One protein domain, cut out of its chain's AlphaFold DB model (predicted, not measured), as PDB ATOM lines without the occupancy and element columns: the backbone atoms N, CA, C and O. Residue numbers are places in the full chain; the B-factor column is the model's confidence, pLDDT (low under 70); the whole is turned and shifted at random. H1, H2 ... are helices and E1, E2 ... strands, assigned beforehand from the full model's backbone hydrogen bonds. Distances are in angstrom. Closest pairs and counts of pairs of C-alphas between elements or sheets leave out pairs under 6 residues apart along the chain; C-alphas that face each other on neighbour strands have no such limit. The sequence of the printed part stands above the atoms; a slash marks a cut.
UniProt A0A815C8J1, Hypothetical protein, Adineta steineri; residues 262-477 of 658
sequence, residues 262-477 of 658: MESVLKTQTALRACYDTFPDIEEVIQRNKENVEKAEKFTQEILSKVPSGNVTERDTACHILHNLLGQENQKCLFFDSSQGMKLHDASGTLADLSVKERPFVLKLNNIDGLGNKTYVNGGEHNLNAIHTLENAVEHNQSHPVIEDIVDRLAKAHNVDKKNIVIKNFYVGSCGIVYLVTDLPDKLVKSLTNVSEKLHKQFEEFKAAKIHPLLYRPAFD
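What this domain is: This is residues 262 to 477 of the 658 residues of the protein "Hypothetical protein" of Adineta steineri (UniProt A0A815C8J1). Two lobes lie end to end: the larger is a strongly twisted sheet of four strands with H5, H6 and H8 over one face and H1 over the other, three layers in all; the smaller holds H3, H4 and the short strand pair E1 and E7. The short helices H2, H7 and H9 lie between the lobes. The printed part has 216 residues, with nine named helices and seven named strands in the order H1 H2 H3 H4 E1 E2 E3 H5 H6 E4 E5 H7 H8 E6 H9 E7. The large sheet runs E4 E5 E2 E6, antiparallel throughout, and the class is mixed. The whole is compact, with a radius of gyration of the C-alphas of 19.7 A, and elongated, spanning 63 by 37 by 30 A.

How they stand to each other: Start at E4, residues 421 to 427, and E5, residues 431 to 437, an antiparallel hairpin with N 424 and O 434 within hydrogen-bond range at 2.8 A. E2, residues 361 to 365, is antiparallel to E5, with N 363 and O 433 at 2.9 A, and to E6, residues 462 to 467, with N 362 and O 466 at 2.9 A. H5, residues 381 to 395, lies over E4 at a height over the sheet of 7.9 A; the closest C-alphas are those of Glu 391 and Phe 426, 5.8 A apart. On the same face, H6, residues 401 to 414, lies over E4 and E5. H8, residues 451 to 458, lies over E6 on that face and touches H6, through H6 residues 409 to 414 alone, at a steep tilt of 42 degrees, opposite ways; the closest C-alphas, of Ala 413 and Lys 454, are 5.0 A apart. H1, residues 262 to 276, is on the opposite face, with the C-alphas of Gln 269 and Tyr 427 closest at 5.7 A. H7, residues 444 to 448, only just touches H2, residues 282 to 287, and H9, residues 469 to 472, with 3 pairs of C-alphas within 8 A each; the closest are Ile 282 and Leu 448, 7.2 A, and Val 445 and Tyr 472, 6.2 A. E5, H7, H8 and E6 form a split strand-helix-strand unit, two strands running the same way with E2 between them, its crossover right-handed. H3, residues 290 to 304, is not on the sheet E4 E5 E2 E6 and touches H4, residues 315 to 324, with its residues 303 to 304 alone, about perpendicular at 76 degrees; the closest C-alphas, of Ile 303 and Asp 316, are 6.2 A apart. E1, residues 334 to 336, is parallel to E7, residues 475 to 477, with N 476 and O 334 at 2.8 A. E3, residues 374 to 376, pairs with no named strand. In H1 to H8 every O i to N i+4 pair is within hydrogen-bond range; H9 is too short for one.

Where its parts are: Find C-alpha 262 at (217.445, 122.870, 264.420); from there H1 runs 21.1 A. H3 begins at C-alpha 290 (200.779, 163.400, 275.657) and runs 20.7 A; H5 runs 20.8 A, H6 19.9 A, E5 19.0 A and E4 17.8 A. E7 ends at C-alpha 477 (209.052, 161.540, 260.432).

The domain as a whole: The C-alphas farthest apart, of Ser 309 and Val 377, are 64.8 A apart. The printed part has no cut; E1 to E2 is the long link, 24 residues. Mean pLDDT of the printed part is 80.6, and 42 residues are under 70, among them 325 to 332 and 346 to 358.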
ATOM      1  N   MET A 262     217.025 121.920 263.396       87.25
ATOM      2  CA  MET A 262     217.445 122.870 264.420       87.25
ATOM      3  C   MET A 262     217.937 124.205 263.822       87.25
ATOM      4  O   MET A 262     217.481 125.285 264.202       87.25
ATOM      5  N   GLU A 263     218.812 124.162 262.814       87.75
ATOM      6  CA  GLU A 263     219.321 125.381 262.167       87.75
ATOM      7  C   GLU A 263     218.202 126.212 261.513       87.75
ATOM      8  O   GLU A 263     218.166 127.439 261.651       87.75
ATOM      9  N   SER A 264     217.255 125.541 260.850       85.31
ATOM     10  CA  SER A 264     216.103 126.184 260.213       85.31
ATOM     11  C   SER A 264     215.195 126.849 261.250       85.31
ATOM     12  O   SER A 264     214.859 128.028 261.113       85.31
ATOM     13  N   VAL A 265     214.878 126.134 262.338       86.06
ATOM     14  CA  VAL A 265     214.057 126.651 263.444       86.06
ATOM     15  C   VAL A 265     214.697 127.901 264.053       86.06
ATOM     16  O   VAL A 265     214.036 128.932 264.155       86.06
ATOM     17  N   LEU A 266     215.997 127.884 264.378       87.44
ATOM     18  CA  LEU A 266     216.680 129.063 264.942       87.44
ATOM     19  C   LEU A 266     216.669 130.264 264.004       87.44
ATOM     20  O   LEU A 266     216.518 131.403 264.458       87.44
ATOM     21  N   LYS A 267     216.836 130.027 262.701       82.31
ATOM     22  CA  LYS A 267     216.810 131.091 261.697       82.31
ATOM     23  C   LYS A 267     215.433 131.752 261.635       82.31
ATOM     24  O   LYS A 267     215.357 132.981 261.679       82.31
ATOM     25  N   THR A 268     214.365 130.957 261.595       80.00
ATOM     26  CA  THR A 268     212.978 131.446 261.628       80.00
ATOM     27  C   THR A 268     212.704 132.225 262.910       80.00
ATOM     28  O   THR A 268     212.266 133.374 262.863       80.00
ATOM     29  N   GLN A 269     213.069 131.654 264.052       86.69
ATOM     30  CA  GLN A 269     212.899 132.254 265.370       86.69
ATOM     31  C   GLN A 269     213.635 133.596 265.520       86.69
ATOM     32  O   GLN A 269     213.094 134.570 266.050       86.69
ATOM     33  N   THR A 270     214.849 133.695 264.973       82.88
ATOM     34  CA  THR A 270     215.620 134.947 264.936       82.88
ATOM     35  C   THR A 270     214.930 136.004 264.074       82.88
ATOM     36  O   THR A 270     214.873 137.169 264.468       82.88
ATOM     37  N   ALA A 271     214.375 135.614 262.922       73.50
ATOM     38  CA  ALA A 271     213.661 136.525 262.032       73.50
ATOM     39  C   ALA A 271     212.354 137.043 262.656       73.50
ATOM     40  O   ALA A 271     212.096 138.246 262.617       73.50
ATOM     41  N   LEU A 272     211.565 136.163 263.288       80.00
ATOM     42  CA  LEU A 272     210.338 136.539 263.999       80.00
ATOM     43  C   LEU A 272     210.639 137.529 265.122       80.00
ATOM     44  O   LEU A 272     209.997 138.574 265.209       80.00
ATOM     45  N   ARG A 273     211.667 137.250 265.929       83.50
ATOM     46  CA  ARG A 273     212.100 138.151 266.998       83.50
ATOM     47  C   ARG A 273     212.554 139.504 266.457       83.50
ATOM     48  O   ARG A 273     212.132 140.530 266.979       83.50
ATOM     49  N   ALA A 274     213.388 139.514 265.415       75.44
ATOM     50  CA  ALA A 274     213.866 140.745 264.787       75.44
ATOM     51  C   ALA A 274     212.720 141.592 264.214       75.44
ATOM     52  O   ALA A 274     212.816 142.814 264.211       75.44
ATOM     53  N   CYS A 275     211.632 140.957 263.772       76.00
ATOM     54  CA  CYS A 275     210.426 141.643 263.329       76.00
ATOM     55  C   CYS A 275     209.616 142.178 264.522       76.00
ATOM     56  O   CYS A 275     209.502 143.388 264.718       76.00
ATOM     57  N   TYR A 276     209.090 141.288 265.364       83.38
ATOM     58  CA  TYR A 276     208.066 141.628 266.354       83.38
ATOM     59  C   TYR A 276     208.592 142.383 267.578       83.38
ATOM     60  O   TYR A 276     207.842 143.146 268.187       83.38
ATOM     61  N   ASP A 277     209.875 142.250 267.939       85.06
ATOM     62  CA  ASP A 277     210.432 142.995 269.077       85.06
ATOM     63  C   ASP A 277     210.545 144.502 268.801       85.06
ATOM     64  O   ASP A 277     210.573 145.289 269.753       85.06
ATOM     65  N   THR A 278     210.556 144.903 267.524       79.06
ATOM     66  CA  THR A 278     210.564 146.315 267.110       79.06
ATOM     67  C   THR A 278     209.202 146.985 267.266       79.06
ATOM     68  O   THR A 278     209.118 148.213 267.223       79.06
ATOM     69  N   PHE A 279     208.132 146.207 267.480       82.44
ATOM     70  CA  PHE A 279     206.804 146.776 267.665       82.44
ATOM     71  C   PHE A 279     206.761 147.613 268.947       82.44
ATOM     72  O   PHE A 279     207.355 147.235 269.965       82.44
ATOM     73  N   PRO A 280     206.044 148.743 268.928       80.38
ATOM     74  CA  PRO A 280     205.945 149.623 270.069       80.38
ATOM     75  C   PRO A 280     205.146 148.963 271.192       80.38
ATOM     76  O   PRO A 280     204.126 148.308 270.958       80.38
ATOM     77  N   ASP A 281     205.606 149.156 272.424       85.94
ATOM     78  CA  ASP A 281     204.896 148.691 273.610       85.94
ATOM     79  C   ASP A 281     203.610 149.509 273.803       85.94
ATOM     80  O   ASP A 281     203.602 150.731 273.660       85.94
ATOM     81  N   ILE A 282     202.500 148.838 274.120       84.94
ATOM     82  CA  ILE A 282     201.181 149.456 274.318       84.94
ATOM     83  C   ILE A 282     201.267 150.563 275.366       84.94
ATOM     84  O   ILE A 282     200.702 151.637 275.176       84.94
ATOM     85  N   GLU A 283     202.010 150.326 276.444       78.94
ATOM     86  CA  GLU A 283     202.212 151.307 277.505       78.94
ATOM     87  C   GLU A 283     202.979 152.525 277.009       78.94
ATOM     88  O   GLU A 283     202.556 153.641 277.284       78.94
ATOM     89  N   GLU A 284     204.026 152.351 276.196       75.56
ATOM     90  CA  GLU A 284     204.704 153.482 275.561       75.56
ATOM     91  C   GLU A 284     203.779 154.235 274.610       75.56
ATOM     92  O   GLU A 284     203.825 155.456 274.548       75.56
ATOM     93  N   VAL A 285     202.931 153.539 273.857       74.19
ATOM     94  CA  VAL A 285     201.978 154.176 272.940       74.19
ATOM     95  C   VAL A 285     200.921 154.978 273.706       74.19
ATOM     96  O   VAL A 285     200.544 156.065 273.269       74.19
ATOM     97  N   ILE A 286     200.467 154.475 274.857       71.50
ATOM     98  CA  ILE A 286     199.511 155.161 275.737       71.50
ATOM     99  C   ILE A 286     200.179 156.329 276.481       71.50
ATOM    100  O   ILE A 286     199.578 157.397 276.602       71.50
ATOM    101  N   GLN A 287     201.390 156.123 277.003       65.88
ATOM    102  CA  GLN A 287     202.065 157.031 277.937       65.88
ATOM    103  C   GLN A 287     203.031 158.011 277.274       65.88
ATOM    104  O   GLN A 287     203.379 159.004 277.915       65.88
ATOM    105  N   ARG A 288     203.488 157.774 276.032       61.38
ATOM    106  CA  ARG A 288     204.397 158.692 275.327       61.38
ATOM    107  C   ARG A 288     203.859 160.093 275.449       61.38
ATOM    108  O   ARG A 288     202.753 160.335 274.971       61.38
ATOM    109  N   ASN A 289     204.661 160.943 276.114       60.06
ATOM    110  CA  ASN A 289     204.337 162.302 276.541       60.06
ATOM    111  C   ASN A 289     203.170 162.812 275.723       60.06
ATOM    112  O   ASN A 289     203.365 163.120 274.549       60.06
ATOM    113  N   LYS A 290     201.974 162.854 276.311       68.69
ATOM    114  CA  LYS A 290     200.779 163.400 275.657       68.69
ATOM    115  C   LYS A 290     201.116 164.689 274.889       68.69
ATOM    116  O   LYS A 290     200.675 164.871 273.764       68.69
ATOM    117  N   GLU A 291     202.043 165.474 275.435       78.12
ATOM    118  CA  GLU A 291     202.714 166.610 274.807       78.12
ATOM    119  C   GLU A 291     203.337 166.352 273.410       78.12
ATOM    120  O   GLU A 291     203.142 167.161 272.516       78.12
ATOM    121  N   ASN A 292     204.091 165.274 273.165       80.88
ATOM    122  CA  ASN A 292     204.646 164.941 271.841       80.88
ATOM    123  C   ASN A 292     203.557 164.579 270.828       80.88
ATOM    124  O   ASN A 292     203.667 164.956 269.661       80.88
ATOM    125  N   VAL A 293     202.517 163.863 271.266       78.06
ATOM    126  CA  VAL A 293     201.357 163.562 270.417       78.06
ATOM    127  C   VAL A 293     200.611 164.853 270.086       78.06
ATOM    128  O   VAL A 293     200.352 165.109 268.917       78.06
ATOM    129  N   GLU A 294     200.355 165.709 271.075       82.31
ATOM    130  CA  GLU A 294     199.743 167.031 270.890       82.31
ATOM    131  C   GLU A 294     200.592 167.937 269.988       82.31
ATOM    132  O   GLU A 294     200.057 168.602 269.102       82.31
ATOM    133  N   LYS A 295     201.921 167.936 270.155       87.75
ATOM    134  CA  LYS A 295     202.858 168.654 269.280       87.75
ATOM    135  C   LYS A 295     202.761 168.153 267.846       87.75
ATOM    136  O   LYS A 295     202.716 168.975 266.942       87.75
ATOM    137  N   ALA A 296     202.713 166.840 267.626       86.56
ATOM    138  CA  ALA A 296     202.605 166.266 266.287       86.56
ATOM    139  C   ALA A 296     201.237 166.494 265.657       86.56
ATOM    140  O   ALA A 296     201.157 166.804 264.472       86.56
ATOM    141  N   GLU A 297     200.161 166.412 266.439       85.88
ATOM    142  CA  GLU A 297     198.822 166.791 265.997       85.88
ATOM    143  C   GLU A 297     198.796 168.260 265.580       85.88
ATOM    144  O   GLU A 297     198.396 168.562 264.459       85.88
ATOM    145  N   LYS A 298     199.295 169.165 266.429       89.06
ATOM    146  CA  LYS A 298     199.380 170.594 266.121       89.06
ATOM    147  C   LYS A 298     200.233 170.850 264.881       89.06
ATOM    148  O   LYS A 298     199.781 171.538 263.975       89.06
ATOM    149  N   PHE A 299     201.416 170.253 264.806       90.56
ATOM    150  CA  PHE A 299     202.330 170.379 263.676       90.56
ATOM    151  C   PHE A 299     201.701 169.875 262.364       90.56
ATOM    152  O   PHE A 299     201.743 170.544 261.334       90.56
ATOM    153  N   THR A 300     201.020 168.730 262.414       89.12
ATOM    154  CA  THR A 300     200.261 168.191 261.278       89.12
ATOM    155  C   THR A 300     199.126 169.132 260.875       89.12
ATOM    156  O   THR A 300     198.949 169.399 259.691       89.12
ATOM    157  N   GLN A 301     198.370 169.680 261.832       88.88
ATOM    158  CA  GLN A 301     197.314 170.660 261.554       88.88
ATOM    159  C   GLN A 301     197.866 171.970 260.978       88.88
ATOM    160  O   GLN A 301     197.245 172.558 260.097       88.88
ATOM    161  N   GLU A 302     199.038 172.429 261.410       90.62
ATOM    162  CA  GLU A 302     199.696 173.613 260.846       90.62
ATOM    163  C   GLU A 302     200.060 173.420 259.367       90.62
ATOM    164  O   GLU A 302     199.937 174.367 258.586       90.62
ATOM    165  N   ILE A 303     200.445 172.200 258.972       87.94
ATOM    166  CA  ILE A 303     200.638 171.825 257.564       87.94
ATOM    167  C   ILE A 303     199.284 171.776 256.850       87.94
ATOM    168  O   ILE A 303     199.091 172.476 255.859       87.94
ATOM    169  N   LEU A 304     198.337 170.978 257.356       87.94
ATOM    170  CA  LEU A 304     197.097 170.635 256.644       87.94
ATOM    171  C   LEU A 304     196.035 171.747 256.627       87.94
ATOM    172  O   LEU A 304     195.122 171.720 255.807       87.94
ATOM    173  N   SER A 305     196.123 172.730 257.525       88.88
ATOM    174  CA  SER A 305     195.198 173.878 257.561       88.88
ATOM    175  C   SER A 305     195.398 174.846 256.394       88.88
ATOM    176  O   SER A 305     194.520 175.662 256.104       88.88
ATOM    177  N   LYS A 306     196.540 174.764 255.703       89.12
ATOM    178  CA  LYS A 306     196.851 175.595 254.542       89.12
ATOM    179  C   LYS A 306     196.543 174.823 253.272       89.12
ATOM    180  O   LYS A 306     197.147 173.792 253.015       89.12
ATOM    181  N   VAL A 307     195.688 175.382 252.416       89.44
ATOM    182  CA  VAL A 307     195.486 174.833 251.068       89.44
ATOM    183  C   VAL A 307     196.845 174.801 250.342       89.44
ATOM    184  O   VAL A 307     197.473 175.864 250.220       89.44
ATOM    185  N   PRO A 308     197.326 173.635 249.868       93.62
ATOM    186  CA  PRO A 308     198.635 173.531 249.233       93.62
ATOM    187  C   PRO A 308     198.656 174.308 247.914       93.62
ATOM    188  O   PRO A 308     197.630 174.466 247.250       93.62
ATOM    189  N   SER A 309     199.825 174.801 247.502       94.44
ATOM    190  CA  SER A 309     199.967 175.526 246.229       94.44
ATOM    191  C   SER A 309     199.743 174.630 245.010       94.44
ATOM    192  O   SER A 309     199.338 175.120 243.959       94.44
ATOM    193  N   GLY A 310     200.009 173.329 245.159       90.81
ATOM    194  CA  GLY A 310     200.083 172.380 244.054       90.81
ATOM    195  C   GLY A 310     201.461 172.331 243.393       90.81
ATOM    196  O   GLY A 310     201.677 171.504 242.517       90.81
ATOM    197  N   ASN A 311     202.412 173.167 243.822       92.62
ATOM    198  CA  ASN A 311     203.793 173.114 243.359       92.62
ATOM    199  C   ASN A 311     204.527 171.944 244.030       92.62
ATOM    200  O   ASN A 311     204.780 171.971 245.235       92.62
ATOM    201  N   VAL A 312     204.906 170.937 243.241       91.06
ATOM    202  CA  VAL A 312     205.572 169.715 243.723       91.06
ATOM    203  C   VAL A 312     206.960 169.952 244.324       91.06
ATOM    204  O   VAL A 312     207.497 169.037 244.936       91.06
ATOM    205  N   THR A 313     207.548 171.142 244.191       91.12
ATOM    206  CA  THR A 313     208.829 171.501 244.837       91.12
ATOM    207  C   THR A 313     208.668 172.025 246.267       91.12
ATOM    208  O   THR A 313     209.650 172.131 247.001       91.12
ATOM    209  N   GLU A 314     207.438 172.334 246.686       90.75
ATOM    210  CA  GLU A 314     207.141 172.841 248.023       90.75
ATOM    211  C   GLU A 314     206.813 171.703 248.993       90.75
ATOM    212  O   GLU A 314     205.919 170.886 248.753       90.75
ATOM    213  N   ARG A 315     207.495 171.702 250.146       85.69
ATOM    214  CA  ARG A 315     207.344 170.684 251.198       85.69
ATOM    215  C   ARG A 315     205.894 170.521 251.662       85.69
ATOM    216  O   ARG A 315     205.460 169.390 251.861       85.69
ATOM    217  N   ASP A 316     205.148 171.619 251.791       88.25
ATOM    218  CA  ASP A 316     203.737 171.595 252.199       88.25
ATOM    219  C   ASP A 316     202.883 170.809 251.194       88.25
ATOM    220  O   ASP A 316     202.086 169.960 251.596       88.25
ATOM    221  N   THR A 317     203.081 171.026 249.889       90.12
ATOM    222  CA  THR A 317     202.394 170.268 248.831       90.12
ATOM    223  C   THR A 317     202.759 168.787 248.904       90.12
ATOM    224  O   THR A 317     201.866 167.943 248.861       90.12
ATOM    225  N   ALA A 318     204.041 168.450 249.085       88.06
ATOM    226  CA  ALA A 318     204.457 167.057 249.240       88.06
ATOM    227  C   ALA A 318     203.819 166.388 250.466       88.06
ATOM    228  O   ALA A 318     203.309 165.278 250.348       88.06
ATOM    229  N   CYS A 319     203.758 167.067 251.615       86.44
ATOM    230  CA  CYS A 319     203.104 166.532 252.812       86.44
ATOM    231  C   CYS A 319     201.605 166.280 252.580       86.44
ATOM    232  O   CYS A 319     201.095 165.244 252.994       86.44
ATOM    233  N   HIS A 320     200.902 167.161 251.861       87.81
ATOM    234  CA  HIS A 320     199.502 166.919 251.494       87.81
ATOM    235  C   HIS A 320     199.335 165.715 250.563       87.81
ATOM    236  O   HIS A 320     198.390 164.945 250.724       87.81
ATOM    237  N   ILE A 321     200.251 165.516 249.612       84.56
ATOM    238  CA  ILE A 321     200.224 164.342 248.728       84.56
ATOM    239  C   ILE A 321     200.441 163.067 249.549       84.56
ATOM    240  O   ILE A 321     199.644 162.140 249.447       84.56
ATOM    241  N   LEU A 322     201.455 163.043 250.420       78.94
ATOM    242  CA  LEU A 322     201.741 161.910 251.311       78.94
ATOM    243  C   LEU A 322     200.581 161.615 252.272       78.94
ATOM    244  O   LEU A 322     200.264 160.455 252.502       78.94
ATOM    245  N   HIS A 323     199.913 162.654 252.783       78.25
ATOM    246  CA  HIS A 323     198.731 162.508 253.633       78.25
ATOM    247  C   HIS A 323     197.570 161.837 252.887       78.25
ATOM    248  O   HIS A 323     196.958 160.911 253.408       78.25
ATOM    249  N   ASN A 324     197.293 162.274 251.655       74.94
ATOM    250  CA  ASN A 324     196.207 161.729 250.837       74.94
ATOM    251  C   ASN A 324     196.534 160.358 250.219       74.94
ATOM    252  O   ASN A 324     195.630 159.669 249.752       74.94
ATOM    253  N   LEU A 325     197.805 159.942 250.218       67.50
ATOM    254  CA  LEU A 325     198.200 158.610 249.763       67.50
ATOM    255  C   LEU A 325     197.778 157.488 250.726       67.50
ATOM    256  O   LEU A 325     197.702 156.358 250.268       67.50
ATOM    257  N   LEU A 326     197.490 157.771 252.004       56.47
ATOM    258  CA  LEU A 326     197.213 156.768 253.055       56.47
ATOM    259  C   LEU A 326     195.751 156.267 253.118       56.47
ATOM    260  O   LEU A 326     195.368 155.584 254.064       56.47
ATOM    261  N   GLY A 327     194.932 156.569 252.106       52.62
ATOM    262  CA  GLY A 327     193.565 156.046 251.975       52.62
ATOM    263  C   GLY A 327     192.475 156.834 252.723       52.62
ATOM    264  O   GLY A 327     192.734 157.833 253.389       52.62
ATOM    265  N   GLN A 328     191.216 156.406 252.547       45.53
ATOM    266  CA  GLN A 328     189.998 157.141 252.948       45.53
ATOM    267  C   GLN A 328     189.411 156.716 254.318       45.53
ATOM    268  O   GLN A 328     188.588 157.442 254.874       45.53
ATOM    269  N   GLU A 329     189.826 155.587 254.911       49.69
ATOM    270  CA  GLU A 329     189.212 155.036 256.138       49.69
ATOM    271  C   GLU A 329     189.868 155.515 257.455       49.69
ATOM    272  O   GLU A 329     190.402 154.742 258.248       49.69
ATOM    273  N   ASN A 330     189.770 156.817 257.745       43.81
ATOM    274  CA  ASN A 330     189.964 157.414 259.084       43.81
ATOM    275  C   ASN A 330     191.344 157.315 259.778       43.81
ATOM    276  O   ASN A 330     191.492 157.871 260.872       43.81
ATOM    277  N   GLN A 331     192.383 156.727 259.184       53.41
ATOM    278  CA  GLN A 331     193.732 156.792 259.763       53.41
ATOM    279  C   GLN A 331     194.481 158.046 259.294       53.41
ATOM    280  O   GLN A 331     195.232 158.036 258.324       53.41
ATOM    281  N   LYS A 332     194.288 159.164 260.001       63.59
ATOM    282  CA  LYS A 332     195.067 160.390 259.764       63.59
ATOM    283  C   LYS A 332     196.521 160.168 260.184       63.59
ATOM    284  O   LYS A 332     196.791 159.995 261.372       63.59
ATOM    285  N   CYS A 333     197.441 160.218 259.224       71.62
ATOM    286  CA  CYS A 333     198.871 160.218 259.515       71.62
ATOM    287  C   CYS A 333     199.293 161.497 260.217       71.62
ATOM    288  O   CYS A 333     198.942 162.590 259.762       71.62
ATOM    289  N   LEU A 334     200.060 161.355 261.293       78.69
ATOM    290  CA  LEU A 334     200.739 162.481 261.916       78.69
ATOM    291  C   LEU A 334     202.111 162.684 261.298       78.69
ATOM    292  O   LEU A 334     202.949 161.787 261.296       78.69
ATOM    293  N   PHE A 335     202.376 163.902 260.861       85.75
ATOM    294  CA  PHE A 335     203.735 164.347 260.635       85.75
ATOM    295  C   PHE A 335     204.370 164.727 261.973       85.75
ATOM    296  O   PHE A 335     203.747 165.372 262.820       85.75
ATOM    297  N   PHE A 336     205.626 164.344 262.157       86.62
ATOM    298  CA  PHE A 336     206.462 164.841 263.242       86.62
ATOM    299  C   PHE A 336     207.876 165.078 262.742       86.62
ATOM    300  O   PHE A 336     208.264 164.533 261.715       86.62
ATOM    301  N   ASP A 337     208.626 165.911 263.452       88.38
ATOM    302  CA  ASP A 337     209.995 166.257 263.094       88.38
ATOM    303  C   ASP A 337     210.928 165.883 264.249       88.38
ATOM    304  O   ASP A 337     211.017 166.594 265.258       88.38
ATOM    305  N   SER A 338     211.624 164.751 264.116       87.81
ATOM    306  CA  SER A 338     212.555 164.291 265.153       87.81
ATOM    307  C   SER A 338     213.723 165.253 265.382       87.81
ATOM    308  O   SER A 338     214.254 165.321 266.494       87.81
ATOM    309  N   SER A 339     214.079 166.074 264.385       86.50
ATOM    310  CA  SER A 339     215.122 167.095 264.532       86.50
ATOM    311  C   SER A 339     214.718 168.235 265.472       86.50
ATOM    312  O   SER A 339     215.583 168.912 266.023       86.50
ATOM    313  N   GLN A 340     213.415 168.399 265.729       88.56
ATOM    314  CA  GLN A 340     212.865 169.351 266.700       88.56
ATOM    315  C   GLN A 340     212.628 168.716 268.083       88.56
ATOM    316  O   GLN A 340     211.945 169.287 268.932       88.56
ATOM    317  N   GLY A 341     213.172 167.519 268.326       85.25
ATOM    318  CA  GLY A 341     213.061 166.812 269.604       85.25
ATOM    319  C   GLY A 341     211.729 166.085 269.819       85.25
ATOM    320  O   GLY A 341     211.515 165.519 270.894       85.25
ATOM    321  N   MET A 342     210.843 166.059 268.817       86.69
ATOM    322  CA  MET A 342     209.616 165.262 268.856       86.69
ATOM    323  C   MET A 342     209.964 163.773 268.769       86.69
ATOM    324  O   MET A 342     210.740 163.360 267.913       86.69
ATOM    325  N   LYS A 343     209.376 162.947 269.639       80.38
ATOM    326  CA  LYS A 343     209.597 161.493 269.638       80.38
ATOM    327  C   LYS A 343     208.270 160.765 269.469       80.38
ATOM    328  O   LYS A 343     207.509 160.650 270.430       80.38
ATOM    329  N   LEU A 344     208.012 160.291 268.254       76.25
ATOM    330  CA  LEU A 344     206.893 159.413 267.916       76.25
ATOM    331  C   LEU A 344     207.394 158.125 267.268       76.25
ATOM    332  O   LEU A 344     208.557 158.010 266.894       76.25
ATOM    333  N   HIS A 345     206.537 157.102 267.278       72.69
ATOM    334  CA  HIS A 345     206.875 155.790 266.741       72.69
ATOM    335  C   HIS A 345     206.580 155.944 265.265       72.69
ATOM    336  O   HIS A 345     205.427 156.174 264.901       72.69
ATOM    337  N   ASP A 346     207.637 155.969 264.458       67.25
ATOM    338  CA  ASP A 346     207.496 156.147 263.026       67.25
ATOM    339  C   ASP A 346     206.856 154.885 262.456       67.25
ATOM    340  O   ASP A 346     207.444 153.804 262.484       67.25
ATOM    341  N   ALA A 347     205.625 155.019 261.972       58.19
ATOM    342  CA  ALA A 347     204.940 153.895 261.368       58.19
ATOM    343  C   ALA A 347     205.485 153.619 259.963       58.19
ATOM    344  O   ALA A 347     205.135 152.580 259.409       58.19
ATOM    345  N   SER A 348     206.338 154.496 259.406       56.88
ATOM    346  CA  SER A 348     206.859 154.400 258.043       56.88
ATOM    347  C   SER A 348     207.428 153.017 257.718       56.88
ATOM    348  O   SER A 348     207.020 152.407 256.734       56.88
ATOM    349  N   GLY A 349     208.261 152.445 258.589       50.44
ATOM    350  CA  GLY A 349     208.807 151.104 258.372       50.44
ATOM    351  C   GLY A 349     207.774 149.978 258.460       50.44
ATOM    352  O   GLY A 349     207.889 148.970 257.771       50.44
ATOM    353  N   THR A 350     206.727 150.154 259.260       45.91
ATOM    354  CA  THR A 350     205.667 149.151 259.484       45.91
ATOM    355  C   THR A 350     204.431 149.334 258.618       45.91
ATOM    356  O   THR A 350     203.544 148.486 258.649       45.91
ATOM    357  N   LEU A 351     204.377 150.402 257.817       45.59
ATOM    358  CA  LEU A 351     203.319 150.637 256.836       45.59
ATOM    359  C   LEU A 351     203.214 149.491 255.812       45.59
ATOM    360  O   LEU A 351     202.211 149.397 255.130       45.59
ATOM    361  N   ALA A 352     204.191 148.580 255.767       39.53
ATOM    362  CA  ALA A 352     204.133 147.298 255.070       39.53
ATOM    363  C   ALA A 352     202.814 146.520 255.296       39.53
ATOM    364  O   ALA A 352     202.205 146.042 254.349       39.53
ATOM    365  N   ASP A 353     202.336 146.402 256.535       42.84
ATOM    366  CA  ASP A 353     201.278 145.444 256.884       42.84
ATOM    367  C   ASP A 353     199.900 146.115 256.980       42.84
ATOM    368  O   ASP A 353     199.431 146.509 258.054       42.84
ATOM    369  N   LEU A 354     199.219 146.247 255.836       43.28
ATOM    370  CA  LEU A 354     197.899 146.893 255.752       43.28
ATOM    371  C   LEU A 354     196.739 145.999 255.323       43.28
ATOM    372  O   LEU A 354     195.648 146.469 255.006       43.28
ATOM    373  N   SER A 355     196.887 144.696 255.533       43.28
ATOM    374  CA  SER A 355     195.725 143.866 255.835       43.28
ATOM    375  C   SER A 355     195.173 144.368 257.169       43.28
ATOM    376  O   SER A 355     195.699 144.019 258.222       43.28
ATOM    377  N   VAL A 356     194.110 145.189 257.161       42.25
ATOM    378  CA  VAL A 356     193.408 145.622 258.394       42.25
ATOM    379  C   VAL A 356     193.067 144.412 259.282       42.25
ATOM    380  O   VAL A 356     193.028 144.524 260.503       42.25
ATOM    381  N   LYS A 357     192.900 143.232 258.665       45.75
ATOM    382  CA  LYS A 357     192.571 141.959 259.313       45.75
ATOM    383  C   LYS A 357     193.759 141.213 259.936       45.75
ATOM    384  O   LYS A 357     193.509 140.277 260.684       45.75
ATOM    385  N   GLU A 358     195.010 141.573 259.647       59.97
ATOM    386  CA  GLU A 358     196.199 140.829 260.112       59.97
ATOM    387  C   GLU A 358     197.157 141.651 260.971       59.97
ATOM    388  O   GLU A 358     198.263 141.196 261.231       59.97
ATOM    389  N   ARG A 359     196.754 142.830 261.450       74.75
ATOM    390  CA  ARG A 359     197.588 143.638 262.347       74.75
ATOM    391  C   ARG A 359     197.633 142.967 263.729       74.75
ATOM    392  O   ARG A 359     196.618 143.009 264.430       74.75
ATOM    393  N   PRO A 360     198.746 142.335 264.143       83.75
ATOM    394  CA  PRO A 360     198.744 141.540 265.351       83.75
ATOM    395  C   PRO A 360     199.138 142.362 266.572       83.75
ATOM    396  O   PRO A 360     199.829 143.383 266.506       83.75
ATOM    397  N   PHE A 361     198.711 141.862 267.715       90.00
ATOM    398  CA  PHE A 361     199.347 142.151 268.981       90.00
ATOM    399  C   PHE A 361     200.448 141.130 269.233       90.00
ATOM    400  O   PHE A 361     200.413 140.012 268.711       90.00
ATOM    401  N   VAL A 362     201.402 141.511 270.072       93.00
ATOM    402  CA  VAL A 362     202.432 140.600 270.556       93.00
ATOM    403  C   VAL A 362     202.435 140.655 272.072       93.00
ATOM    404  O   VAL A 362     202.781 141.678 272.662       93.00
ATOM    405  N   LEU A 363     202.041 139.562 272.716       96.12
ATOM    406  CA  LEU A 363     202.206 139.392 274.154       96.12
ATOM    407  C   LEU A 363     203.581 138.778 274.396       96.12
ATOM    408  O   LEU A 363     203.896 137.722 273.858       96.12
ATOM    409  N   LYS A 364     204.404 139.441 275.201       95.12
ATOM    410  CA  LYS A 364     205.697 138.928 275.636       95.12
ATOM    411  C   LYS A 364     205.584 138.472 277.076       95.12
ATOM    412  O   LYS A 364     205.186 139.256 277.938       95.12
ATOM    413  N   LEU A 365     206.005 137.241 277.327       93.00
ATOM    414  CA  LEU A 365     206.136 136.671 278.660       93.00
ATOM    415  C   LEU A 365     207.614 136.387 278.970       93.00
ATOM    416  O   LEU A 365     208.424 136.197 278.052       93.00
ATOM    417  N   ASN A 366     208.001 136.373 280.246       89.12
ATOM    418  CA  ASN A 366     209.359 135.968 280.629       89.12
ATOM    419  C   ASN A 366     209.593 134.484 280.317       89.12
ATOM    420  O   ASN A 366     210.655 134.129 279.804       89.12
ATOM    421  N   ASN A 367     208.581 133.654 280.562       86.50
ATOM    422  CA  ASN A 367     208.523 132.228 280.256       86.50
ATOM    423  C   ASN A 367     207.040 131.801 280.086       86.50
ATOM    424  O   ASN A 367     206.175 132.660 279.915       86.50
ATOM    425  N   ILE A 368     206.760 130.497 280.059       86.44
ATOM    426  CA  ILE A 368     205.411 129.927 279.872       86.44
ATOM    427  C   ILE A 368     204.830 129.299 281.148       86.44
ATOM    428  O   ILE A 368     203.809 128.617 281.082       86.44
ATOM    429  N   ASP A 369     205.461 129.512 282.302       82.94
ATOM    430  CA  ASP A 369     205.005 128.980 283.583       82.94
ATOM    431  C   ASP A 369     203.604 129.469 283.940       82.94
ATOM    432  O   ASP A 369     203.191 130.595 283.648       82.94
ATOM    433  N   GLY A 370     202.838 128.567 284.549       79.56
ATOM    434  CA  GLY A 370     201.453 128.797 284.931       79.56
ATOM    435  C   GLY A 370     200.464 128.731 283.766       79.56
ATOM    436  O   GLY A 370     199.258 128.788 284.013       79.56
ATOM    437  N   LEU A 371     200.918 128.599 282.513       86.94
ATOM    438  CA  LEU A 371     200.031 128.374 281.369       86.94
ATOM    439  C   LEU A 371     199.568 126.917 281.309       86.94
ATOM    440  O   LEU A 371     200.297 125.998 281.671       86.94
ATOM    441  N   GLY A 372     198.323 126.698 280.884       82.69
ATOM    442  CA  GLY A 372     197.706 125.370 280.865       82.69
ATOM    443  C   GLY A 372     197.634 124.714 282.249       82.69
ATOM    444  O   GLY A 372     197.518 123.492 282.332       82.69
ATOM    445  N   ASN A 373     197.728 125.514 283.320       75.88
ATOM    446  CA  ASN A 373     197.847 125.071 284.711       75.88
ATOM    447  C   ASN A 373     199.065 124.162 284.980       75.88
ATOM    448  O   ASN A 373     198.998 123.236 285.792       75.88
ATOM    449  N   LYS A 374     200.187 124.423 284.301       76.56
ATOM    450  CA  LYS A 374     201.435 123.657 284.421       76.56
ATOM    451  C   LYS A 374     202.638 124.559 284.683       76.56
ATOM    452  O   LYS A 374     202.608 125.762 284.447       76.56
ATOM    453  N   THR A 375     203.693 123.956 285.214       73.81
ATOM    454  CA  THR A 375     205.020 124.562 285.373       73.81
ATOM    455  C   THR A 375     205.916 123.927 284.341       73.81
ATOM    456  O   THR A 375     205.733 122.761 283.992       73.81
ATOM    457  N   TYR A 376     206.922 124.649 283.889       73.38
ATOM    458  CA  TYR A 376     207.786 124.177 282.834       73.38
ATOM    459  C   TYR A 376     209.241 124.250 283.260       73.38
ATOM    460  O   TYR A 376     209.667 125.082 284.062       73.38
ATOM    461  N   VAL A 377     210.034 123.324 282.728       72.50
ATOM    462  CA  VAL A 377     211.482 123.386 282.902       72.50
ATOM    463  C   VAL A 377     211.991 124.576 282.098       72.50
ATOM    464  O   VAL A 377     211.976 124.560 280.869       72.50
ATOM    465  N   ASN A 378     212.443 125.609 282.801       66.25
ATOM    466  CA  ASN A 378     212.934 126.827 282.173       66.25
ATOM    467  C   ASN A 378     214.397 126.702 281.734       66.25
ATOM    468  O   ASN A 378     215.269 126.318 282.516       66.25
ATOM    469  N   GLY A 379     214.676 127.153 280.508       62.94
ATOM    470  CA  GLY A 379     216.029 127.445 280.031       62.94
ATOM    471  C   GLY A 379     216.477 126.646 278.806       62.94
ATOM    472  O   GLY A 379     216.090 125.500 278.589       62.94
ATOM    473  N   GLY A 380     217.343 127.273 278.003       66.50
ATOM    474  CA  GLY A 380     218.026 126.639 276.873       66.50
ATOM    475  C   GLY A 380     217.083 125.980 275.859       66.50
ATOM    476  O   GLY A 380     216.162 126.616 275.348       66.50
ATOM    477  N   GLU A 381     217.349 124.703 275.576       72.50
ATOM    478  CA  GLU A 381     216.643 123.860 274.601       72.50
ATOM    479  C   GLU A 381     215.167 123.627 274.967       72.50
ATOM    480  O   GLU A 381     214.325 123.549 274.078       72.50
ATOM    481  N   HIS A 382     214.817 123.607 276.260       76.75
ATOM    482  CA  HIS A 382     213.437 123.377 276.708       76.75
ATOM    483  C   HIS A 382     212.480 124.483 276.257       76.75
ATOM    484  O   HIS A 382     211.380 124.190 275.795       76.75
ATOM    485  N   ASN A 383     212.917 125.746 276.313       80.19
ATOM    486  CA  ASN A 383     212.108 126.872 275.845       80.19
ATOM    487  C   ASN A 383     211.891 126.812 274.330       80.19
ATOM    488  O   ASN A 383     210.834 127.193 273.838       80.19
ATOM    489  N   LEU A 384     212.903 126.362 273.587       85.44
ATOM    490  CA  LEU A 384     212.815 126.262 272.139       85.44
ATOM    491  C   LEU A 384     211.907 125.101 271.714       85.44
ATOM    492  O   LEU A 384     211.066 125.292 270.843       85.44
ATOM    493  N   ASN A 385     212.025 123.949 272.378       88.19
ATOM    494  CA  ASN A 385     211.137 122.799 272.200       88.19
ATOM    495  C   ASN A 385     209.678 123.177 272.475       88.19
ATOM    496  O   ASN A 385     208.814 122.908 271.650       88.19
ATOM    497  N   ALA A 386     209.416 123.888 273.577       88.81
ATOM    498  CA  ALA A 386     208.075 124.354 273.912       88.81
ATOM    499  C   ALA A 386     207.456 125.222 272.816       88.81
ATOM    500  O   ALA A 386     206.344 124.971 272.356       88.81
ATOM    501  N   ILE A 387     208.198 126.242 272.378       90.12
ATOM    502  CA  ILE A 387     207.752 127.146 271.320       90.12
ATOM    503  C   ILE A 387     207.513 126.365 270.028       90.12
ATOM    504  O   ILE A 387     206.458 126.532 269.429       90.12
ATOM    505  N   HIS A 388     208.414 125.454 269.657       89.75
ATOM    506  CA  HIS A 388     208.254 124.625 268.467       89.75
ATOM    507  C   HIS A 388     207.005 123.726 268.525       89.75
ATOM    508  O   HIS A 388     206.256 123.661 267.552       89.75
ATOM    509  N   THR A 389     206.730 123.077 269.663       91.06
ATOM    510  CA  THR A 389     205.503 122.287 269.861       91.06
ATOM    511  C   THR A 389     204.252 123.147 269.673       91.06
ATOM    512  O   THR A 389     203.324 122.748 268.967       91.06
ATOM    513  N   LEU A 390     204.230 124.344 270.266       92.19
ATOM    514  CA  LEU A 390     203.096 125.262 270.160       92.19
ATOM    515  C   LEU A 390     202.926 125.812 268.733       92.19
ATOM    516  O   LEU A 390     201.797 125.895 268.254       92.19
ATOM    517  N   GLU A 391     204.016 126.148 268.035       90.12
ATOM    518  CA  GLU A 391     203.989 126.557 266.622       90.12
ATOM    519  C   GLU A 391     203.402 125.454 265.735       90.12
ATOM    520  O   GLU A 391     202.466 125.718 264.978       90.12
ATOM    521  N   ASN A 392     203.879 124.212 265.880       88.94
ATOM    522  CA  ASN A 392     203.374 123.071 265.114       88.94
ATOM    523  C   ASN A 392     201.874 122.856 265.352       88.94
ATOM    524  O   ASN A 392     201.133 122.600 264.401       88.94
ATOM    525  N   ALA A 393     201.413 122.991 266.599       90.94
ATOM    526  CA  ALA A 393     199.996 122.879 266.922       90.94
ATOM    527  C   ALA A 393     199.160 123.975 266.238       90.94
ATOM    528  O   ALA A 393     198.095 123.676 265.697       90.94
ATOM    529  N   VAL A 394     199.650 125.222 266.193       89.00
ATOM    530  CA  VAL A 394     198.988 126.320 265.464       89.00
ATOM    531  C   VAL A 394     198.951 126.047 263.960       89.00
ATOM    532  O   VAL A 394     197.886 126.157 263.353       89.00
ATOM    533  N   GLU A 395     200.080 125.666 263.357       85.44
ATOM    534  CA  GLU A 395     200.195 125.434 261.909       85.44
ATOM    535  C   GLU A 395     199.262 124.314 261.425       85.44
ATOM    536  O   GLU A 395     198.618 124.435 260.382       85.44
ATOM    537  N   HIS A 396     199.124 123.252 262.222       88.00
ATOM    538  CA  HIS A 396     198.283 122.097 261.903       88.00
ATOM    539  C   HIS A 396     196.861 122.197 262.479       88.00
ATOM    540  O   HIS A 396     196.094 121.236 262.375       88.00
ATOM    541  N   ASN A 397     196.499 123.338 263.081       85.88
ATOM    542  CA  ASN A 397     195.206 123.579 263.727       85.88
ATOM    543  C   ASN A 397     194.820 122.471 264.736       85.88
ATOM    544  O   ASN A 397     193.678 122.004 264.779       85.88
ATOM    545  N   GLN A 398     195.801 122.018 265.518       89.19
ATOM    546  CA  GLN A 398     195.640 121.015 266.566       89.19
ATOM    547  C   GLN A 398     195.264 121.686 267.893       89.19
ATOM    548  O   GLN A 398     195.802 122.733 268.253       89.19
ATOM    549  N   SER A 399     194.343 121.072 268.641       87.44
ATOM    550  CA  SER A 399     194.026 121.513 270.006       87.44
ATOM    551  C   SER A 399     195.232 121.278 270.917       87.44
ATOM    552  O   SER A 399     195.864 120.221 270.870       87.44
ATOM    553  N   HIS A 400     195.547 122.275 271.742       91.19
ATOM    554  CA  HIS A 400     196.624 122.207 272.719       91.19
ATOM    555  C   HIS A 400     196.215 122.968 273.995       91.19
ATOM    556  O   HIS A 400     195.873 124.151 273.891       91.19
ATOM    557  N   PRO A 401     196.300 122.369 275.201       87.56
ATOM    558  CA  PRO A 401     195.799 122.978 276.441       87.56
ATOM    559  C   PRO A 401     196.381 124.363 276.751       87.56
ATOM    560  O   PRO A 401     195.665 125.267 277.172       87.56
ATOM    561  N   VAL A 402     197.679 124.556 276.496       90.88
ATOM    562  CA  VAL A 402     198.347 125.859 276.674       90.88
ATOM    563  C   VAL A 402     197.796 126.914 275.717       90.88
ATOM    564  O   VAL A 402     197.595 128.054 276.120       90.88
ATOM    565  N   ILE A 403     197.513 126.548 274.462       94.12
ATOM    566  CA  ILE A 403     196.964 127.483 273.472       94.12
ATOM    567  C   ILE A 403     195.541 127.876 273.873       94.12
ATOM    568  O   ILE A 403     195.202 129.056 273.822       94.12
ATOM    569  N   GLU A 404     194.727 126.916 274.316       92.81
ATOM    570  CA  GLU A 404     193.361 127.168 274.791       92.81
ATOM    571  C   GLU A 404     193.340 128.100 276.010       92.81
ATOM    572  O   GLU A 404     192.577 129.065 276.033       92.81
ATOM    573  N   ASP A 405     194.231 127.886 276.981       94.19
ATOM    574  CA  ASP A 405     194.372 128.766 278.145       94.19
ATOM    575  C   ASP A 405     194.845 130.181 277.758       94.19
ATOM    576  O   ASP A 405     194.282 131.182 278.209       94.19
ATOM    577  N   ILE A 406     195.824 130.295 276.850       96.25
ATOM    578  CA  ILE A 406     196.252 131.593 276.304       96.25
ATOM    579  C   ILE A 406     195.070 132.307 275.637       96.25
ATOM    580  O   ILE A 406     194.842 133.488 275.906       96.25
ATOM    581  N   VAL A 407     194.305 131.613 274.788       96.25
ATOM    582  CA  VAL A 407     193.130 132.168 274.099       96.25
ATOM    583  C   VAL A 407     192.090 132.657 275.107       96.25
ATOM    584  O   VAL A 407     191.581 133.771 274.964       96.25
ATOM    585  N   ASP A 408     191.818 131.888 276.160       94.06
ATOM    586  CA  ASP A 408     190.886 132.252 277.228       94.06
ATOM    587  C   ASP A 408     191.308 133.523 277.967       94.06
ATOM    588  O   ASP A 408     190.496 134.429 278.191       94.06
ATOM    589  N   ARG A 409     192.585 133.603 278.343       95.88
ATOM    590  CA  ARG A 409     193.169 134.756 279.040       95.88
ATOM    591  C   ARG A 409     193.192 135.999 278.154       95.88
ATOM    592  O   ARG A 409     192.802 137.079 278.603       95.88
ATOM    593  N   LEU A 410     193.578 135.856 276.884       95.81
ATOM    594  CA  LEU A 410     193.543 136.943 275.903       95.81
ATOM    595  C   LEU A 410     192.110 137.438 275.672       95.81
ATOM    596  O   LEU A 410     191.875 138.645 275.707       95.81
ATOM    597  N   ALA A 411     191.137 136.538 275.512       93.38
ATOM    598  CA  ALA A 411     189.727 136.892 275.332       93.38
ATOM    599  C   ALA A 411     189.190 137.708 276.522       93.38
ATOM    600  O   ALA A 411     188.562 138.754 276.330       93.38
ATOM    601  N   LYS A 412     189.523 137.306 277.758       92.94
ATOM    602  CA  LYS A 412     189.205 138.067 278.982       92.94
ATOM    603  C   LYS A 412     189.882 139.439 279.003       92.94
ATOM    604  O   LYS A 412     189.244 140.432 279.359       92.94
ATOM    605  N   ALA A 413     191.157 139.519 278.617       92.44
ATOM    606  CA  ALA A 413     191.900 140.777 278.614       92.44
ATOM    607  C   ALA A 413     191.352 141.782 277.586       92.44
ATOM    608  O   ALA A 413     191.160 142.958 277.907       92.44
ATOM    609  N   HIS A 414     191.026 141.310 276.381       89.19
ATOM    610  CA  HIS A 414     190.451 142.129 275.307       89.19
ATOM    611  C   HIS A 414     188.942 142.351 275.444       89.19
ATOM    612  O   HIS A 414     188.412 143.260 274.812       89.19
ATOM    613  N   ASN A 415     188.267 141.598 276.319       88.81
ATOM    614  CA  ASN A 415     186.813 141.613 276.490       88.81
ATOM    615  C   ASN A 415     186.072 141.279 275.181       88.81
ATOM    616  O   ASN A 415     185.188 142.016 274.745       88.81
ATOM    617  N   VAL A 416     186.466 140.164 274.566       89.00
ATOM    618  CA  VAL A 416     185.882 139.618 273.333       89.00
ATOM    619  C   VAL A 416     185.584 138.129 273.510       89.00
ATOM    620  O   VAL A 416     186.113 137.490 274.420       89.00
ATOM    621  N   ASP A 417     184.766 137.554 272.631       91.56
ATOM    622  CA  ASP A 417     184.592 136.100 272.583       91.56
ATOM    623  C   ASP A 417     185.898 135.393 272.185       91.56
ATOM    624  O   ASP A 417     186.647 135.879 271.339       91.56
ATOM    625  N   LYS A 418     186.120 134.177 272.705       91.62
ATOM    626  CA  LYS A 418     187.292 133.336 272.381       91.62
ATOM    627  C   LYS A 418     187.503 133.145 270.875       91.62
ATOM    628  O   LYS A 418     188.628 133.205 270.403       91.62
ATOM    629  N   LYS A 419     186.412 132.987 270.111       92.12
ATOM    630  CA  LYS A 419     186.431 132.841 268.640       92.12
ATOM    631  C   LYS A 419     187.046 134.043 267.908       92.12
ATOM    632  O   LYS A 419     187.405 133.915 266.744       92.12
ATOM    633  N   ASN A 420     187.112 135.201 268.569       90.88
ATOM    634  CA  ASN A 420     187.670 136.430 268.017       90.88
ATOM    635  C   ASN A 420     189.164 136.592 268.339       90.88
ATOM    636  O   ASN A 420     189.757 137.591 267.937       90.88
ATOM    637  N   ILE A 421     189.769 135.642 269.060       93.19
ATOM    638  CA  ILE A 421     191.212 135.562 269.276       93.19
ATOM    639  C   ILE A 421     191.778 134.496 268.344       93.19
ATOM    640  O   ILE A 421     191.358 133.342 268.378       93.19
ATOM    641  N   VAL A 422     192.758 134.878 267.526       91.50
ATOM    642  CA  VAL A 422     193.456 133.947 266.629       91.50
ATOM    643  C   VAL A 422     194.946 134.016 266.916       91.50
ATOM    644  O   VAL A 422     195.571 135.047 266.670       91.50
ATOM    645  N   ILE A 423     195.521 132.925 267.420       94.00
ATOM    646  CA  ILE A 423     196.973 132.805 267.579       94.00
ATOM    647  C   ILE A 423     197.594 132.596 266.199       94.00
ATOM    648  O   ILE A 423     197.130 131.769 265.417       94.00
ATOM    649  N   LYS A 424     198.615 133.388 265.883       88.62
ATOM    650  CA  LYS A 424     199.309 133.350 264.594       88.62
ATOM    651  C   LYS A 424     200.674 132.705 264.702       88.62
ATOM    652  O   LYS A 424     201.046 131.996 263.779       88.62
ATOM    653  N   ASN A 425     201.417 132.990 265.772       88.44
ATOM    654  CA  ASN A 425     202.742 132.414 265.946       88.44
ATOM    655  C   ASN A 425     203.274 132.506 267.384       88.44
ATOM    656  O   ASN A 425     202.768 133.300 268.182       88.44
ATOM    657  N   PHE A 426     204.341 131.757 267.664       92.69
ATOM    658  CA  PHE A 426     205.132 131.824 268.890       92.69
ATOM    659  C   PHE A 426     206.615 132.072 268.576       92.69
ATOM    660  O   PHE A 426     207.114 131.618 267.553       92.69
ATOM    661  N   TYR A 427     207.349 132.789 269.434       90.19
ATOM    662  CA  TYR A 427     208.796 132.943 269.244       90.19
ATOM    663  C   TYR A 427     209.635 133.078 270.529       90.19
ATOM    664  O   TYR A 427     209.126 133.434 271.593       90.19
ATOM    665  N   VAL A 428     210.941 132.788 270.430       85.69
ATOM    666  CA  VAL A 428     211.930 132.782 271.535       85.69
ATOM    667  C   VAL A 428     212.632 134.135 271.770       85.69
ATOM    668  O   VAL A 428     212.547 135.069 270.979       85.69
ATOM    669  N   GLY A 429     213.402 134.252 272.866       68.19
ATOM    670  CA  GLY A 429     214.033 135.512 273.331       68.19
ATOM    671  C   GLY A 429     213.264 136.223 274.461       68.19
ATOM    672  O   GLY A 429     213.665 137.291 274.932       68.19
ATOM    673  N   SER A 430     212.163 135.584 274.845       70.31
ATOM    674  CA  SER A 430     211.057 135.885 275.768       70.31
ATOM    675  C   SER A 430     209.880 135.199 275.076       70.31
ATOM    676  O   SER A 430     209.808 135.356 273.860       70.31
ATOM    677  N   CYS A 431     209.013 134.452 275.755       88.12
ATOM    678  CA  CYS A 431     207.908 133.778 275.068       88.12
ATOM    679  C   CYS A 431     207.006 134.825 274.392       88.12
ATOM    680  O   CYS A 431     206.231 135.515 275.055       88.12
ATOM    681  N   GLY A 432     207.185 134.999 273.084       93.06
ATOM    682  CA  GLY A 432     206.458 135.952 272.267       93.06
ATOM    683  C   GLY A 432     205.269 135.259 271.635       93.06
ATOM    684  O   GLY A 432     205.441 134.256 270.957       93.06
ATOM    685  N   ILE A 433     204.074 135.786 271.860       96.06
ATOM    686  CA  ILE A 433     202.813 135.234 271.375       96.06
ATOM    687  C   ILE A 433     202.212 136.263 270.426       96.06
ATOM    688  O   ILE A 433     201.819 137.350 270.853       96.06
ATOM    689  N   VAL A 434     202.150 135.931 269.142       92.94
ATOM    690  CA  VAL A 434     201.604 136.794 268.091       92.94
ATOM    691  C   VAL A 434     200.148 136.416 267.871       92.94
ATOM    692  O   VAL A 434     199.855 135.265 267.546       92.94
ATOM    693  N   TYR A 435     199.223 137.361 268.038       93.25
ATOM    694  CA  TYR A 435     197.791 137.070 267.951       93.25
ATOM    695  C   TYR A 435     196.975 138.214 267.343       93.25
ATOM    696  O   TYR A 435     197.343 139.387 267.418       93.25
ATOM    697  N   LEU A 436     195.839 137.860 266.744       88.38
ATOM    698  CA  LEU A 436     194.847 138.786 266.203       88.38
ATOM    699  C   LEU A 436     193.646 138.891 267.137       88.38
ATOM    700  O   LEU A 436     193.285 137.927 267.814       88.38
ATOM    701  N   VAL A 437     193.001 140.055 267.095       87.44
ATOM    702  CA  VAL A 437     191.685 140.286 267.693       87.44
ATOM    703  C   VAL A 437     190.760 140.750 266.572       87.44
ATOM    704  O   VAL A 437     190.932 141.846 266.044       87.44
ATOM    705  N   THR A 438     189.824 139.901 266.146       82.12
ATOM    706  CA  THR A 438     189.045 140.131 264.912       82.12
ATOM    707  C   THR A 438     187.809 141.010 265.098       82.12
ATOM    708  O   THR A 438     187.185 141.387 264.112       82.12
ATOM    709  N   ASP A 439     187.460 141.339 266.342       77.19
ATOM    710  CA  ASP A 439     186.290 142.143 266.716       77.19
ATOM    711  C   ASP A 439     186.719 143.283 267.651       77.19
ATOM    712  O   ASP A 439     186.450 143.289 268.852       77.19
ATOM    713  N   LEU A 440     187.518 144.203 267.109       70.56
ATOM    714  CA  LEU A 440     187.994 145.369 267.845       70.56
ATOM    715  C   LEU A 440     187.045 146.556 267.635       70.56
ATOM    716  O   LEU A 440     186.659 146.829 266.500       70.56
ATOM    717  N   PRO A 441     186.720 147.322 268.690       63.22
ATOM    718  CA  PRO A 441     185.893 148.514 268.550       63.22
ATOM    719  C   PRO A 441     186.615 149.621 267.760       63.22
ATOM    720  O   PRO A 441     187.811 149.846 267.950       63.22
ATOM    721  N   ASP A 442     185.858 150.404 266.978       54.03
ATOM    722  CA  ASP A 442     186.346 151.484 266.092       54.03
ATOM    723  C   ASP A 442     187.271 152.521 266.766       54.03
ATOM    724  O   ASP A 442     188.062 153.200 266.111       54.03
ATOM    725  N   LYS A 443     187.187 152.678 268.094       60.91
ATOM    726  CA  LYS A 443     188.040 153.581 268.889       60.91
ATOM    727  C   LYS A 443     189.107 152.805 269.655       60.91
ATOM    728  O   LYS A 443     189.128 152.837 270.890       60.91
ATOM    729  N   LEU A 444     190.016 152.176 268.912       63.62
ATOM    730  CA  LEU A 444     191.032 151.276 269.456       63.62
ATOM    731  C   LEU A 444     191.842 151.880 270.616       63.62
ATOM    732  O   LEU A 444     192.058 151.236 271.630       63.62
ATOM    733  N   VAL A 445     192.226 153.155 270.546       60.16
ATOM    734  CA  VAL A 445     193.052 153.790 271.594       60.16
ATOM    735  C   VAL A 445     192.429 153.718 272.992       60.16
ATOM    736  O   VAL A 445     193.132 153.474 273.969       60.16
ATOM    737  N   LYS A 446     191.110 153.916 273.096       62.03
ATOM    738  CA  LYS A 446     190.414 153.885 274.391       62.03
ATOM    739  C   LYS A 446     190.259 152.466 274.927       62.03
ATOM    740  O   LYS A 446     190.218 152.298 276.142       62.03
ATOM    741  N   SER A 447     190.158 151.461 274.054       65.00
ATOM    742  CA  SER A 447     190.130 150.067 274.500       65.00
ATOM    743  C   SER A 447     191.510 149.610 274.976       65.00
ATOM    744  O   SER A 447     191.581 148.893 275.970       65.00
ATOM    745  N   LEU A 448     192.599 150.097 274.366       71.00
ATOM    746  CA  LEU A 448     193.974 149.742 274.747       71.00
ATOM    747  C   LEU A 448     194.371 150.197 276.155       71.00
ATOM    748  O   LEU A 448     195.150 149.500 276.801       71.00
ATOM    749  N   THR A 449     193.825 151.319 276.648       68.25
ATOM    750  CA  THR A 449     194.207 151.919 277.944       68.25
ATOM    751  C   THR A 449     194.117 150.934 279.112       68.25
ATOM    752  O   THR A 449     194.946 150.983 280.011       68.25
ATOM    753  N   ASN A 450     193.175 149.989 279.054       77.38
ATOM    754  CA  ASN A 450     192.976 148.990 280.107       77.38
ATOM    755  C   ASN A 450     193.457 147.590 279.702       77.38
ATOM    756  O   ASN A 450     193.420 146.675 280.521       77.38
ATOM    757  N   VAL A 451     193.856 147.384 278.442       85.94
ATOM    758  CA  VAL A 451     194.273 146.062 277.951       85.94
ATOM    759  C   VAL A 451     195.602 145.654 278.575       85.94
ATOM    760  O   VAL A 451     195.694 144.520 279.028       85.94
ATOM    761  N   SER A 452     196.591 146.556 278.674       84.62
ATOM    762  CA  SER A 452     197.891 146.215 279.290       84.62
ATOM    763  C   SER A 452     197.724 145.760 280.741       84.62
ATOM    764  O   SER A 452     198.144 144.667 281.106       84.62
ATOM    765  N   GLU A 453     196.985 146.531 281.549       86.00
ATOM    766  CA  GLU A 453     196.704 146.181 282.947       86.00
ATOM    767  C   GLU A 453     195.954 144.849 283.083       86.00
ATOM    768  O   GLU A 453     196.200 144.075 284.007       86.00
ATOM    769  N   LYS A 454     195.015 144.564 282.172       91.62
ATOM    770  CA  LYS A 454     194.294 143.290 282.171       91.62
ATOM    771  C   LYS A 454     195.197 142.132 281.765       91.62
ATOM    772  O   LYS A 454     195.114 141.090 282.403       91.62
ATOM    773  N   LEU A 455     196.053 142.301 280.756       93.06
ATOM    774  CA  LEU A 455     197.038 141.291 280.365       93.06
ATOM    775  C   LEU A 455     197.978 140.984 281.533       93.06
ATOM    776  O   LEU A 455     198.150 139.817 281.866       93.06
ATOM    777  N   HIS A 456     198.467 142.010 282.230       89.88
ATOM    778  CA  HIS A 456     199.280 141.844 283.434       89.88
ATOM    779  C   HIS A 456     198.570 141.017 284.522       89.88
ATOM    780  O   HIS A 456     199.179 140.180 285.171       89.88
ATOM    781  N   LYS A 457     197.253 141.191 284.693       90.62
ATOM    782  CA  LYS A 457     196.454 140.390 285.642       90.62
ATOM    783  C   LYS A 457     196.178 138.959 285.178       90.62
ATOM    784  O   LYS A 457     195.895 138.110 286.014       90.62
ATOM    785  N   GLN A 458     196.149 138.703 283.869       93.00
ATOM    786  CA  GLN A 458     195.862 137.372 283.322       93.00
ATOM    787  C   GLN A 458     197.122 136.504 283.188       93.00
ATOM    788  O   GLN A 458     197.024 135.277 283.203       93.00
ATOM    789  N   PHE A 459     198.293 137.124 283.045       93.06
ATOM    790  CA  PHE A 459     199.561 136.446 282.804       93.06
ATOM    791  C   PHE A 459     200.569 136.837 283.884       93.06
ATOM    792  O   PHE A 459     201.090 137.945 283.863       93.06
ATOM    793  N   GLU A 460     200.856 135.920 284.809       89.81
ATOM    794  CA  GLU A 460     201.819 136.144 285.900       89.81
ATOM    795  C   GLU A 460     203.205 136.526 285.363       89.81
ATOM    796  O   GLU A 460     203.834 137.467 285.839       89.81
ATOM    797  N   GLU A 461     203.621 135.873 284.278       91.75
ATOM    798  CA  GLU A 461     204.908 136.099 283.620       91.75
ATOM    799  C   GLU A 461     204.875 137.228 282.585       91.75
ATOM    800  O   GLU A 461     205.724 137.288 281.692       91.75
ATOM    801  N   PHE A 462     203.888 138.127 282.667       93.88
ATOM    802  CA  PHE A 462     203.767 139.269 281.770       93.88
ATOM    803  C   PHE A 462     205.049 140.102 281.761       93.88
ATOM    804  O   PHE A 462     205.486 140.632 282.782       93.88
ATOM    805  N   LYS A 463     205.618 140.277 280.568       92.69
ATOM    806  CA  LYS A 463     206.800 141.110 280.343       92.69
ATOM    807  C   LYS A 463     206.455 142.394 279.607       92.69
ATOM    808  O   LYS A 463     206.930 143.458 279.983       92.69
ATOM    809  N   ALA A 464     205.689 142.281 278.528       92.44
ATOM    810  CA  ALA A 464     205.267 143.419 277.727       92.44
ATOM    811  C   ALA A 464     204.093 143.042 276.823       92.44
ATOM    812  O   ALA A 464     203.936 141.884 276.438       92.44
ATOM    813  N   ALA A 465     203.318 144.037 276.408       92.31
ATOM    814  CA  ALA A 465     202.371 143.896 275.316       92.31
ATOM    815  C   ALA A 465     202.727 144.906 274.236       92.31
ATOM    816  O   ALA A 465     202.735 146.108 274.491       92.31
ATOM    817  N   LYS A 466     203.002 144.423 273.031       90.00
ATOM    818  CA  LYS A 466     203.299 145.249 271.868       90.00
ATOM    819  C   LYS A 466     202.121 145.262 270.921       90.00
ATOM    820  O   LYS A 466     201.342 144.309 270.832       90.00
ATOM    821  N   ILE A 467     201.999 146.365 270.207       82.88
ATOM    822  CA  ILE A 467     200.934 146.587 269.247       82.88
ATOM    823  C   ILE A 467     201.537 146.924 267.899       82.88
ATOM    824  O   ILE A 467     202.491 147.691 267.812       82.88
ATOM    825  N   HIS A 468     200.957 146.378 266.836       77.81
ATOM    826  CA  HIS A 468     201.295 146.822 265.496       77.81
ATOM    827  C   HIS A 468     201.157 148.358 265.387       77.81
ATOM    828  O   HIS A 468     200.088 148.879 265.724       77.81
ATOM    829  N   PRO A 469     202.155 149.118 264.895       70.56
ATOM    830  CA  PRO A 469     202.097 150.589 264.893       70.56
ATOM    831  C   PRO A 469     200.846 151.174 264.221       70.56
ATOM    832  O   PRO A 469     200.294 152.180 264.667       70.56
ATOM    833  N   LEU A 470     200.344 150.492 263.186       66.31
ATOM    834  CA  LEU A 470     199.148 150.901 262.438       66.31
ATOM    835  C   LEU A 470     197.819 150.614 263.137       66.31
ATOM    836  O   LEU A 470     196.790 151.126 262.705       66.31
ATOM    837  N   LEU A 471     197.788 149.805 264.199       67.06
ATOM    838  CA  LEU A 471     196.574 149.660 265.004       67.06
ATOM    839  C   LEU A 471     196.287 150.944 265.798       67.06
ATOM    840  O   LEU A 471     195.129 151.296 265.988       67.06
ATOM    841  N   TYR A 472     197.317 151.690 266.200       68.88
ATOM    842  CA  TYR A 472     197.141 152.935 266.946       68.88
ATOM    843  C   TYR A 472     196.911 154.145 266.032       68.88
ATOM    844  O   TYR A 472     195.809 154.699 265.990       68.88
ATOM    845  N   ARG A 473     197.965 154.589 265.334       69.94
ATOM    846  CA  ARG A 473     197.952 155.789 264.488       69.94
ATOM    847  C   ARG A 473     199.205 155.827 263.606       69.94
ATOM    848  O   ARG A 473     200.303 155.840 264.163       69.94
ATOM    849  N   PRO A 474     199.081 155.906 262.269       69.50
ATOM    850  CA  PRO A 474     200.234 156.132 261.409       69.50
ATOM    851  C   PRO A 474     200.912 157.466 261.747       69.50
ATOM    852  O   PRO A 474     200.240 158.478 261.971       69.50
ATOM    853  N   ALA A 475     202.238 157.480 261.771       75.19
ATOM    854  CA  ALA A 475     203.037 158.693 261.861       75.19
ATOM    855  C   ALA A 475     204.200 158.606 260.869       75.19
ATOM    856  O   ALA A 475     204.634 157.500 260.556       75.19
ATOM    857  N   PHE A 476     204.672 159.753 260.383       78.62
ATOM    858  CA  PHE A 476     205.763 159.872 259.419       78.62
ATOM    859  C   PHE A 476     206.742 160.956 259.875       78.62
ATOM    860  O   PHE A 476     206.357 162.123 260.031       78.62
ATOM    861  N   ASP A 477     208.008 160.581 260.069       83.19
ATOM    862  CA  ASP A 477     209.052 161.540 260.432       83.19
ATOM    863  C   ASP A 477     209.483 162.351 259.206       83.19
ATOM    864  O   ASP A 477     210.198 161.861 258.330       83.19
TER     865      ASP A 477